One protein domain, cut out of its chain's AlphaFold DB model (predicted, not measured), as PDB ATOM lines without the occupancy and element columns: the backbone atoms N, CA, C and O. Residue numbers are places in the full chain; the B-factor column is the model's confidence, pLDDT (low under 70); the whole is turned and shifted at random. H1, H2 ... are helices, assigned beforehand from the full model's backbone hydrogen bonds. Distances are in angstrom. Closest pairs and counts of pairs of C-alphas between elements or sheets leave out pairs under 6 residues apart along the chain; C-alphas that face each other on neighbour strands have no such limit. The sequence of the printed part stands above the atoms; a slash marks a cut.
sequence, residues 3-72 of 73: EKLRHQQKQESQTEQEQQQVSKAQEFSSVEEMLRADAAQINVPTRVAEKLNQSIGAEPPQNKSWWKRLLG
ATOM      1  N   GLU A   3      39.189 -35.898 -54.305       62.62
ATOM      2  CA  GLU A   3      38.815 -35.183 -53.076       62.62
ATOM      3  C   GLU A   3      38.649 -33.680 -53.319       62.62
ATOM      4  O   GLU A   3      37.658 -33.087 -52.900       62.62
ATOM      5  N   LYS A   4      39.543 -33.076 -54.111       62.09
ATOM      6  CA  LYS A   4      39.485 -31.649 -54.465       62.09
ATOM      7  C   LYS A   4      38.184 -31.268 -55.186       62.09
ATOM      8  O   LYS A   4      37.649 -30.194 -54.932       62.09
ATOM      9  N   LEU A   5      37.677 -32.147 -56.058       67.62
ATOM     10  CA  LEU A   5      36.444 -31.908 -56.815       67.62
ATOM     11  C   LEU A   5      35.207 -31.987 -55.905       67.62
ATOM     12  O   LEU A   5      34.328 -31.139 -55.985       67.62
ATOM     13  N   ARG A   6      35.182 -32.945 -54.966       62.12
ATOM     14  CA  ARG A   6      34.084 -33.100 -53.996       62.12
ATOM     15  C   ARG A   6      34.012 -31.952 -52.988       62.12
ATOM     16  O   ARG A   6      32.917 -31.570 -52.588       62.12
ATOM     17  N   HIS A   7      35.155 -31.397 -52.584       60.47
ATOM     18  CA  HIS A   7      35.191 -30.210 -51.724       60.47
ATOM     19  C   HIS A   7      34.693 -28.950 -52.437       60.47
ATOM     20  O   HIS A   7      33.993 -28.154 -51.820       60.47
ATOM     21  N   GLN A   8      35.025 -28.787 -53.721       60.22
ATOM     22  CA  GLN A   8      34.571 -27.648 -54.521       60.22
ATOM     23  C   GLN A   8      33.053 -27.697 -54.731       60.22
ATOM     24  O   GLN A   8      32.370 -26.731 -54.423       60.22
ATOM     25  N   GLN A   9      32.524 -28.870 -55.092       60.12
ATOM     26  CA  GLN A   9      31.089 -29.065 -55.300       60.12
ATOM     27  C   GLN A   9      30.271 -28.832 -54.018       60.12
ATOM     28  O   GLN A   9      29.220 -28.209 -54.066       60.12
ATOM     29  N   LYS A  10      30.765 -29.268 -52.847       60.66
ATOM     30  CA  LYS A  10      30.097 -28.984 -51.563       60.66
ATOM     31  C   LYS A  10      30.082 -27.497 -51.203       60.66
ATOM     32  O   LYS A  10      29.118 -27.056 -50.591       60.66
ATOM     33  N   GLN A  11      31.142 -26.757 -51.532       60.38
ATOM     34  CA  GLN A  11      31.188 -25.311 -51.300       60.38
ATOM     35  C   GLN A  11      30.198 -24.580 -52.206       60.38
ATOM     36  O   GLN A  11      29.451 -23.745 -51.713       60.38
ATOM     37  N   GLU A  12      30.140 -24.946 -53.487       58.53
ATOM     38  CA  GLU A  12      29.186 -24.376 -54.447       58.53
ATOM     39  C   GLU A  12      27.738 -24.597 -53.989       58.53
ATOM     40  O   GLU A  12      26.980 -23.637 -53.875       58.53
ATOM     41  N   SER A  13      27.394 -25.823 -53.576       56.28
ATOM     42  CA  SER A  13      26.048 -26.141 -53.081       56.28
ATOM     43  C   SER A  13      25.661 -25.387 -51.805       56.28
ATOM     44  O   SER A  13      24.481 -25.130 -51.580       56.28
ATOM     45  N   GLN A  14      26.630 -25.047 -50.950       56.16
ATOM     46  CA  GLN A  14      26.377 -24.296 -49.719       56.16
ATOM     47  C   GLN A  14      26.126 -22.811 -50.022       56.16
ATOM     48  O   GLN A  14      25.173 -22.235 -49.500       56.16
ATOM     49  N   THR A  15      26.891 -22.236 -50.956       55.97
ATOM     50  CA  THR A  15      26.681 -20.870 -51.459       55.97
ATOM     51  C   THR A  15      25.324 -20.717 -52.154       55.97
ATOM     52  O   THR A  15      24.620 -19.739 -51.914       55.97
ATOM     53  N   GLU A  16      24.906 -21.705 -52.952       55.31
ATOM     54  CA  GLU A  16      23.603 -21.692 -53.636       55.31
ATOM     55  C   GLU A  16      22.410 -21.699 -52.660       55.31
ATOM     56  O   GLU A  16      21.371 -21.101 -52.949       55.31
ATOM     57  N   GLN A  17      22.548 -22.339 -51.492       53.47
ATOM     58  CA  GLN A  17      21.504 -22.380 -50.461       53.47
ATOM     59  C   GLN A  17      21.399 -21.066 -49.672       53.47
ATOM     60  O   GLN A  17      20.290 -20.633 -49.361       53.47
ATOM     61  N   GLU A  18      22.522 -20.401 -49.388       56.22
ATOM     62  CA  GLU A  18      22.546 -19.101 -48.696       56.22
ATOM     63  C   GLU A  18      21.982 -17.974 -49.592       56.22
ATOM     64  O   GLU A  18      21.273 -17.088 -49.114       56.22
ATOM     65  N   GLN A  19      22.187 -18.053 -50.913       56.94
ATOM     66  CA  GLN A  19      21.689 -17.059 -51.875       56.94
ATOM     67  C   GLN A  19      20.165 -17.096 -52.093       56.94
ATOM     68  O   GLN A  19      19.564 -16.075 -52.430       56.94
ATOM     69  N   GLN A  20      19.507 -18.240 -51.869       55.28
ATOM     70  CA  GLN A  20      18.055 -18.378 -52.062       55.28
ATOM     71  C   GLN A  20      17.218 -17.663 -50.985       55.28
ATOM     72  O   GLN A  20      16.034 -17.389 -51.204       55.28
ATOM     73  N   GLN A  21      17.813 -17.291 -49.846       56.06
ATOM     74  CA  GLN A  21      17.092 -16.617 -48.764       56.06
ATOM     75  C   GLN A  21      16.861 -15.108 -49.011       56.06
ATOM     76  O   GLN A  21      16.083 -14.481 -48.292       56.06
ATOM     77  N   VAL A  22      17.456 -14.530 -50.064       57.84
ATOM     78  CA  VAL A  22      17.418 -13.086 -50.392       57.84
ATOM     79  C   VAL A  22      16.276 -12.742 -51.364       57.84
ATOM     80  O   VAL A  22      16.426 -11.977 -52.309       57.84
ATOM     81  N   SER A  23      15.097 -13.331 -51.166       57.53
ATOM     82  CA  SER A  23      13.953 -13.156 -52.085       57.53
ATOM     83  C   SER A  23      12.933 -12.101 -51.621       57.53
ATOM     84  O   SER A  23      11.781 -12.122 -52.053       57.53
ATOM     85  N   LYS A  24      13.314 -11.181 -50.722       66.31
ATOM     86  CA  LYS A  24      12.448 -10.085 -50.256       66.31
ATOM     87  C   LYS A  24      13.149  -8.748 -50.476       66.31
ATOM     88  O   LYS A  24      14.270  -8.567 -50.014       66.31
ATOM     89  N   ALA A  25      12.487  -7.821 -51.168       72.69
ATOM     90  CA  ALA A  25      12.989  -6.460 -51.323       72.69
ATOM     91  C   ALA A  25      13.135  -5.815 -49.935       72.69
ATOM     92  O   ALA A  25      12.166  -5.752 -49.173       72.69
ATOM     93  N   GLN A  26      14.352  -5.393 -49.602       78.88
ATOM     94  CA  GLN A  26      14.677  -4.694 -48.365       78.88
ATOM     95  C   GLN A  26      14.976  -3.234 -48.704       78.88
ATOM     96  O   GLN A  26      15.782  -2.951 -49.588       78.88
ATOM     97  N   GLU A  27      14.296  -2.314 -48.027       88.56
ATOM     98  CA  GLU A  27      14.544  -0.879 -48.155       88.56
ATOM     99  C   GLU A  27      15.628  -0.467 -47.157       88.56
ATOM    100  O   GLU A  27      15.627  -0.919 -46.010       88.56
ATOM    101  N   PHE A  28      16.555   0.382 -47.597       90.25
ATOM    102  CA  PHE A  28      17.641   0.909 -46.774       90.25
ATOM    103  C   PHE A  28      17.563   2.431 -46.732       90.25
ATOM    104  O   PHE A  28      17.249   3.073 -47.735       90.25
ATOM    105  N   SER A  29      17.873   3.006 -45.573       91.44
ATOM    106  CA  SER A  29      17.867   4.457 -45.370       91.44
ATOM    107  C   SER A  29      19.145   5.133 -45.885       91.44
ATOM    108  O   SER A  29      19.124   6.319 -46.215       91.44
ATOM    109  N   SER A  30      20.249   4.382 -45.990       93.69
ATOM    110  CA  SER A  30      21.523   4.843 -46.550       93.69
ATOM    111  C   SER A  30      22.319   3.717 -47.222       93.69
ATOM    112  O   SER A  30      22.066   2.526 -47.022       93.69
ATOM    113  N   VAL A  31      23.327   4.101 -48.010       91.06
ATOM    114  CA  VAL A  31      24.235   3.166 -48.696       91.06
ATOM    115  C   VAL A  31      25.067   2.366 -47.691       91.06
ATOM    116  O   VAL A  31      25.292   1.174 -47.877       91.06
ATOM    117  N   GLU A  32      25.500   2.987 -46.598       93.56
ATOM    118  CA  GLU A  32      26.274   2.326 -45.546       93.56
ATOM    119  C   GLU A  32      25.463   1.231 -44.847       93.56
ATOM    120  O   GLU A  32      26.018   0.205 -44.453       93.56
ATOM    121  N   GLU A  33      24.152   1.435 -44.688       89.19
ATOM    122  CA  GLU A  33      23.245   0.427 -44.140       89.19
ATOM    123  C   GLU A  33      23.128  -0.782 -45.075       89.19
ATOM    124  O   GLU A  33      23.263  -1.919 -44.622       89.19
ATOM    125  N   MET A  34      22.979  -0.533 -46.381       89.88
ATOM    126  CA  MET A  34      22.970  -1.575 -47.409       89.88
ATOM    127  C   MET A  34      24.274  -2.384 -47.402       89.88
ATOM    128  O   MET A  34      24.237  -3.611 -47.363       89.88
ATOM    129  N   LEU A  35      25.430  -1.710 -47.369       90.00
ATOM    130  CA  LEU A  35      26.740  -2.371 -47.339       90.00
ATOM    131  C   LEU A  35      26.942  -3.203 -46.070       90.00
ATOM    132  O   LEU A  35      27.537  -4.277 -46.120       90.00
ATOM    133  N   ARG A  36      26.442  -2.732 -44.921       90.12
ATOM    134  CA  ARG A  36      26.509  -3.492 -43.668       90.12
ATOM    135  C   ARG A  36      25.629  -4.740 -43.721       90.12
ATOM    136  O   ARG A  36      26.041  -5.779 -43.213       90.12
ATOM    137  N   ALA A  37      24.437  -4.634 -44.310       87.44
ATOM    138  CA  ALA A  37      23.525  -5.761 -44.470       87.44
ATOM    139  C   ALA A  37      24.090  -6.820 -45.426       87.44
ATOM    140  O   ALA A  37      24.052  -8.002 -45.096       87.44
ATOM    141  N   ASP A  38      24.674  -6.395 -46.548       86.50
ATOM    142  CA  ASP A  38      25.366  -7.277 -47.495       86.50
ATOM    143  C   ASP A  38      26.539  -8.003 -46.820       86.50
ATOM    144  O   ASP A  38      26.583  -9.231 -46.779       86.50
ATOM    145  N   ALA A  39      27.425  -7.257 -46.151       86.44
ATOM    146  CA  ALA A  39      28.565  -7.835 -45.447       86.44
ATOM    147  C   ALA A  39      28.158  -8.850 -44.362       86.44
ATOM    148  O   ALA A  39      28.863  -9.835 -44.154       86.44
ATOM    149  N   ALA A  40      27.031  -8.630 -43.675       86.00
ATOM    150  CA  ALA A  40      26.520  -9.545 -42.655       86.00
ATOM    151  C   ALA A  40      25.954 -10.855 -43.232       86.00
ATOM    152  O   ALA A  40      25.877 -11.848 -42.512       86.00
ATOM    153  N   GLN A  41      25.554 -10.862 -44.505       83.56
ATOM    154  CA  GLN A  41      25.035 -12.046 -45.194       83.56
ATOM    155  C   GLN A  41      26.143 -12.894 -45.833       83.56
ATOM    156  O   GLN A  41      25.923 -14.065 -46.135       83.56
ATOM    157  N   ILE A  42      27.340 -12.336 -46.024       82.44
ATOM    158  CA  ILE A  42      28.461 -13.054 -46.632       82.44
ATOM    159  C   ILE A  42      29.128 -13.964 -45.595       82.44
ATOM    160  O   ILE A  42      29.854 -13.515 -44.706       82.44
ATOM    161  N   ASN A  43      28.957 -15.273 -45.759       81.19
ATOM    162  CA  ASN A  43      29.741 -16.269 -45.042       81.19
ATOM    163  C   ASN A  43      31.120 -16.426 -45.704       81.19
ATOM    164  O   ASN A  43      31.243 -16.960 -46.808       81.19
ATOM    165  N   VAL A  44      32.178 -15.931 -45.053       80.62
ATOM    166  CA  VAL A  44      33.540 -15.981 -45.604       80.62
ATOM    167  C   VAL A  44      34.101 -17.406 -45.485       80.62
ATOM    168  O   VAL A  44      34.300 -17.889 -44.368       80.62
ATOM    169  N   PRO A  45      34.454 -18.080 -46.596       87.38
ATOM    170  CA  PRO A  45      34.997 -19.431 -46.526       87.38
ATOM    171  C   PRO A  45      36.333 -19.470 -45.774       87.38
ATOM    172  O   PRO A  45      37.230 -18.670 -46.049       87.38
ATOM    173  N   THR A  46      36.531 -20.468 -44.907       80.38
ATOM    174  CA  THR A  46      37.760 -20.640 -44.100       80.38
ATOM    175  C   THR A  46      39.036 -20.605 -44.944       80.38
ATOM    176  O   THR A  46      40.027 -19.988 -44.568       80.38
ATOM    177  N   ARG A  47      38.986 -21.178 -46.152       82.56
ATOM    178  CA  ARG A  47      40.103 -21.173 -47.107       82.56
ATOM    179  C   ARG A  47      40.544 -19.760 -47.509       82.56
ATOM    180  O   ARG A  47      41.721 -19.539 -47.779       82.56
ATOM    181  N   VAL A  48      39.613 -18.807 -47.595       81.94
ATOM    182  CA  VAL A  48      39.924 -17.403 -47.903       81.94
ATOM    183  C   VAL A  48      40.638 -16.761 -46.718       81.94
ATOM    184  O   VAL A  48      41.658 -16.111 -46.925       81.94
ATOM    185  N   ALA A  49      40.174 -17.010 -45.489       84.62
ATOM    186  CA  ALA A  49      40.828 -16.520 -44.275       84.62
ATOM    187  C   ALA A  49      42.257 -17.073 -44.119       84.62
ATOM    188  O   ALA A  49      43.192 -16.320 -43.844       84.62
ATOM    189  N   GLU A  50      42.458 -18.370 -44.368       84.25
ATOM    190  CA  GLU A  50      43.783 -19.005 -44.353       84.25
ATOM    191  C   GLU A  50      44.726 -18.384 -45.387       84.25
ATOM    192  O   GLU A  50      45.862 -18.034 -45.067       84.25
ATOM    193  N   LYS A  51      44.248 -18.203 -46.624       83.88
ATOM    194  CA  LYS A  51      45.028 -17.555 -47.684       83.88
ATOM    195  C   LYS A  51      45.347 -16.101 -47.358       83.88
ATOM    196  O   LYS A  51      46.449 -15.658 -47.653       83.88
ATOM    197  N   LEU A  52      44.408 -15.364 -46.767       85.44
ATOM    198  CA  LEU A  52      44.620 -13.972 -46.380       85.44
ATOM    199  C   LEU A  52      45.738 -13.864 -45.338       85.44
ATOM    200  O   LEU A  52      46.664 -13.082 -45.522       85.44
ATOM    201  N   ASN A  53      45.701 -14.709 -44.304       85.00
ATOM    202  CA  ASN A  53      46.753 -14.771 -43.289       85.00
ATOM    203  C   ASN A  53      48.124 -15.109 -43.893       85.00
ATOM    204  O   ASN A  53      49.126 -14.494 -43.535       85.00
ATOM    205  N   GLN A  54      48.169 -16.051 -44.840       84.12
ATOM    206  CA  GLN A  54      49.403 -16.396 -45.553       84.12
ATOM    207  C   GLN A  54      49.925 -15.226 -46.397       84.12
ATOM    208  O   GLN A  54      51.122 -14.959 -46.374       84.12
ATOM    209  N   SER A  55      49.048 -14.507 -47.102       78.56
ATOM    210  CA  SER A  55      49.429 -13.344 -47.912       78.56
ATOM    211  C   SER A  55      49.957 -12.188 -47.062       78.56
ATOM    212  O   SER A  55      50.990 -11.627 -47.403       78.56
ATOM    213  N   ILE A  56      49.292 -11.862 -45.947       81.75
ATOM    214  CA  ILE A  56      49.725 -10.785 -45.041       81.75
ATOM    215  C   ILE A  56      51.088 -11.119 -44.421       81.75
ATOM    216  O   ILE A  56      51.961 -10.261 -44.340       81.75
ATOM    217  N   GLY A  57      51.297 -12.372 -44.006       76.31
ATOM    218  CA  GLY A  57      52.572 -12.803 -43.427       76.31
ATOM    219  C   GLY A  57      53.720 -12.913 -44.439       76.31
ATOM    220  O   GLY A  57      54.882 -12.863 -44.044       76.31
ATOM    221  N   ALA A  58      53.407 -13.069 -45.729       73.06
ATOM    222  CA  ALA A  58      54.383 -13.246 -46.803       73.06
ATOM    223  C   ALA A  58      54.658 -11.966 -47.606       73.06
ATOM    224  O   ALA A  58      55.409 -12.023 -48.584       73.06
ATOM    225  N   GLU A  59      54.068 -10.824 -47.237       71.25
ATOM    226  CA  GLU A  59      54.321  -9.572 -47.944       71.25
ATOM    227  C   GLU A  59      55.781  -9.127 -47.740       71.25
ATOM    228  O   GLU A  59      56.200  -8.852 -46.609       71.25
ATOM    229  N   PRO A  60      56.592  -9.043 -48.814       69.75
ATOM    230  CA  PRO A  60      57.911  -8.448 -48.707       69.75
ATOM    231  C   PRO A  60      57.762  -6.968 -48.320       69.75
ATOM    232  O   PRO A  60      56.784  -6.324 -48.715       69.75
ATOM    233  N   PRO A  61      58.730  -6.392 -47.583       70.56
ATOM    234  CA  PRO A  61      58.696  -4.977 -47.239       70.56
ATOM    235  C   PRO A  61      58.501  -4.143 -48.503       70.56
ATOM    236  O   PRO A  61      59.100  -4.427 -49.544       70.56
ATOM    237  N   GLN A  62      57.635  -3.134 -48.394       70.38
ATOM    238  CA  GLN A  62      57.115  -2.360 -49.518       70.38
ATOM    239  C   GLN A  62      58.251  -1.924 -50.444       70.38
ATOM    240  O   GLN A  62      59.076  -1.070 -50.102       70.38
ATOM    241  N   ASN A  63      58.327  -2.561 -51.613       68.44
ATOM    242  CA  ASN A  63      59.399  -2.296 -52.553       68.44
ATOM    243  C   ASN A  63      59.199  -0.881 -53.100       68.44
ATOM    244  O   ASN A  63      58.091  -0.516 -53.505       68.44
ATOM    245  N   LYS A  64      60.252  -0.057 -53.049       72.25
ATOM    246  CA  LYS A  64      60.165   1.370 -53.383       72.25
ATOM    247  C   LYS A  64      59.523   1.521 -54.760       72.25
ATOM    248  O   LYS A  64      60.015   0.957 -55.736       72.25
ATOM    249  N   SER A  65      58.421   2.271 -54.822       80.56
ATOM    250  CA  SER A  65      57.621   2.424 -56.034       80.56
ATOM    251  C   SER A  65      58.507   2.842 -57.202       80.56
ATOM    252  O   SER A  65      59.180   3.870 -57.148       80.56
ATOM    253  N   TRP A  66      58.493   2.047 -58.267       79.31
ATOM    254  CA  TRP A  66      59.292   2.275 -59.468       79.31
ATOM    255  C   TRP A  66      59.058   3.665 -60.080       79.31
ATOM    256  O   TRP A  66      60.005   4.304 -60.526       79.31
ATOM    257  N   TRP A  67      57.833   4.187 -59.996       82.38
ATOM    258  CA  TRP A  67      57.482   5.536 -60.442       82.38
ATOM    259  C   TRP A  67      58.230   6.650 -59.702       82.38
ATOM    260  O   TRP A  67      58.567   7.659 -60.316       82.38
ATOM    261  N   LYS A  68      58.573   6.469 -58.414       78.62
ATOM    262  CA  LYS A  68      59.413   7.438 -57.685       78.62
ATOM    263  C   LYS A  68      60.829   7.524 -58.261       78.62
ATOM    264  O   LYS A  68      61.478   8.540 -58.071       78.62
ATOM    265  N   ARG A  69      61.304   6.487 -58.966       73.25
ATOM    266  CA  ARG A  69      62.605   6.500 -59.661       73.25
ATOM    267  C   ARG A  69      62.556   7.232 -61.007       73.25
ATOM    268  O   ARG A  69      63.613   7.552 -61.527       73.25
ATOM    269  N   LEU A  70      61.368   7.447 -61.578       78.44
ATOM    270  CA  LEU A  70      61.187   8.092 -62.887       78.44
ATOM    271  C   LEU A  70      60.697   9.540 -62.788       78.44
ATOM    272  O   LEU A  70      60.974  10.322 -63.687       78.44
ATOM    273  N   LEU A  71      59.960   9.886 -61.729       84.50
ATOM    274  CA  LEU A  71      59.327  11.203 -61.565       84.50
ATOM    275  C   LEU A  71      59.760  11.934 -60.282       84.50
ATOM    276  O   LEU A  71      59.231  12.999 -59.976       84.50
ATOM    277  N   GLY A  72      60.672  11.352 -59.500       71.12
ATOM    278  CA  GLY A  72      61.303  12.037 -58.373       71.12
ATOM    279  C   GLY A  72      62.520  12.815 -58.861       71.12
ATOM    280  O   GLY A  72      63.375  12.213 -59.504       71.12
TER     281      GLY A  72
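This is residues 3 to 72 of the 73 residues of an uncharacterized protein of Verrucomicrobia bacterium (UniProt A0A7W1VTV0). The model is an open string of four separate helices with no packed core: H1 runs into a wide loop, residues 20 to 30, the chain folds back through H2, and H3 with the stretch on to H4 makes a long arm that sticks out from this bend. No helix touches another, and residues 3 to 10 of H1 stand free at the other end. The printed part has 70 residues with four named helices, in the order H1, H2, H3, H4, and no named strand; its class is all helix. It is extended, with a radius of gyration of the C-alphas of 19.7 A, and flat, spanning 54 by 45 by 18 A.

H1, residues 3 to 19, is the longest helix, 25.0 A from C-alpha 3 at (38.815, -35.183, -53.076) to C-alpha 19 at (21.689, -17.059, -51.875). H2, residues 31 to 41, measures 15.6 A from first to last C-alpha; it begins with C-alpha 31 at (24.235, 3.166, -48.696). H3, residues 46 to 57, measures 16.8 A. H4, residues 68 to 71, measures 5.4 A and ends with C-alpha 71 at (59.327, 11.203, -61.565).

Between H1 and H2 is a long link of 11 residues. Along H1 the y coordinate of the C-alphas goes from -35.183 at Glu 3 to -17.059 at Gln 19, and along H2 it goes from 3.166 at Val 31 to -12.046 at Gln 41. H1 and H2 are only just apart, with their closest C-alphas 8.3 A from each other. A tight link of 4 residues joins H2 to H3, and these two helices are apart. H3 and H4 are joined by a short link of 10 residues and are apart too. H1 is apart from H3 and from H4, and H2 is apart from H4. In H1, H2 and H3 every backbone O of residue i is within hydrogen-bond range of the N of residue i+4 inside the helix. H4 is too short for such a pair, and its one pair of O i and N i+3 is not within range.

The two C-alphas farthest apart are those of Lys 24 and Gly 72, at 54.2 A; those of the first and last printed residues, Glu 3 and Gly 72, are 52.6 A apart. Residues 46 to 72, which include H3 and H4, stand free. Without the free stretches, the remaining 35 residues span 33 by 20 by 8 A. The printed part has no cut. The mean pLDDT of the printed part is 74.7; residues 3 to 24, residue 60 and residue 63 are under 70, and the mean over H1 is 59 against 89 over H2.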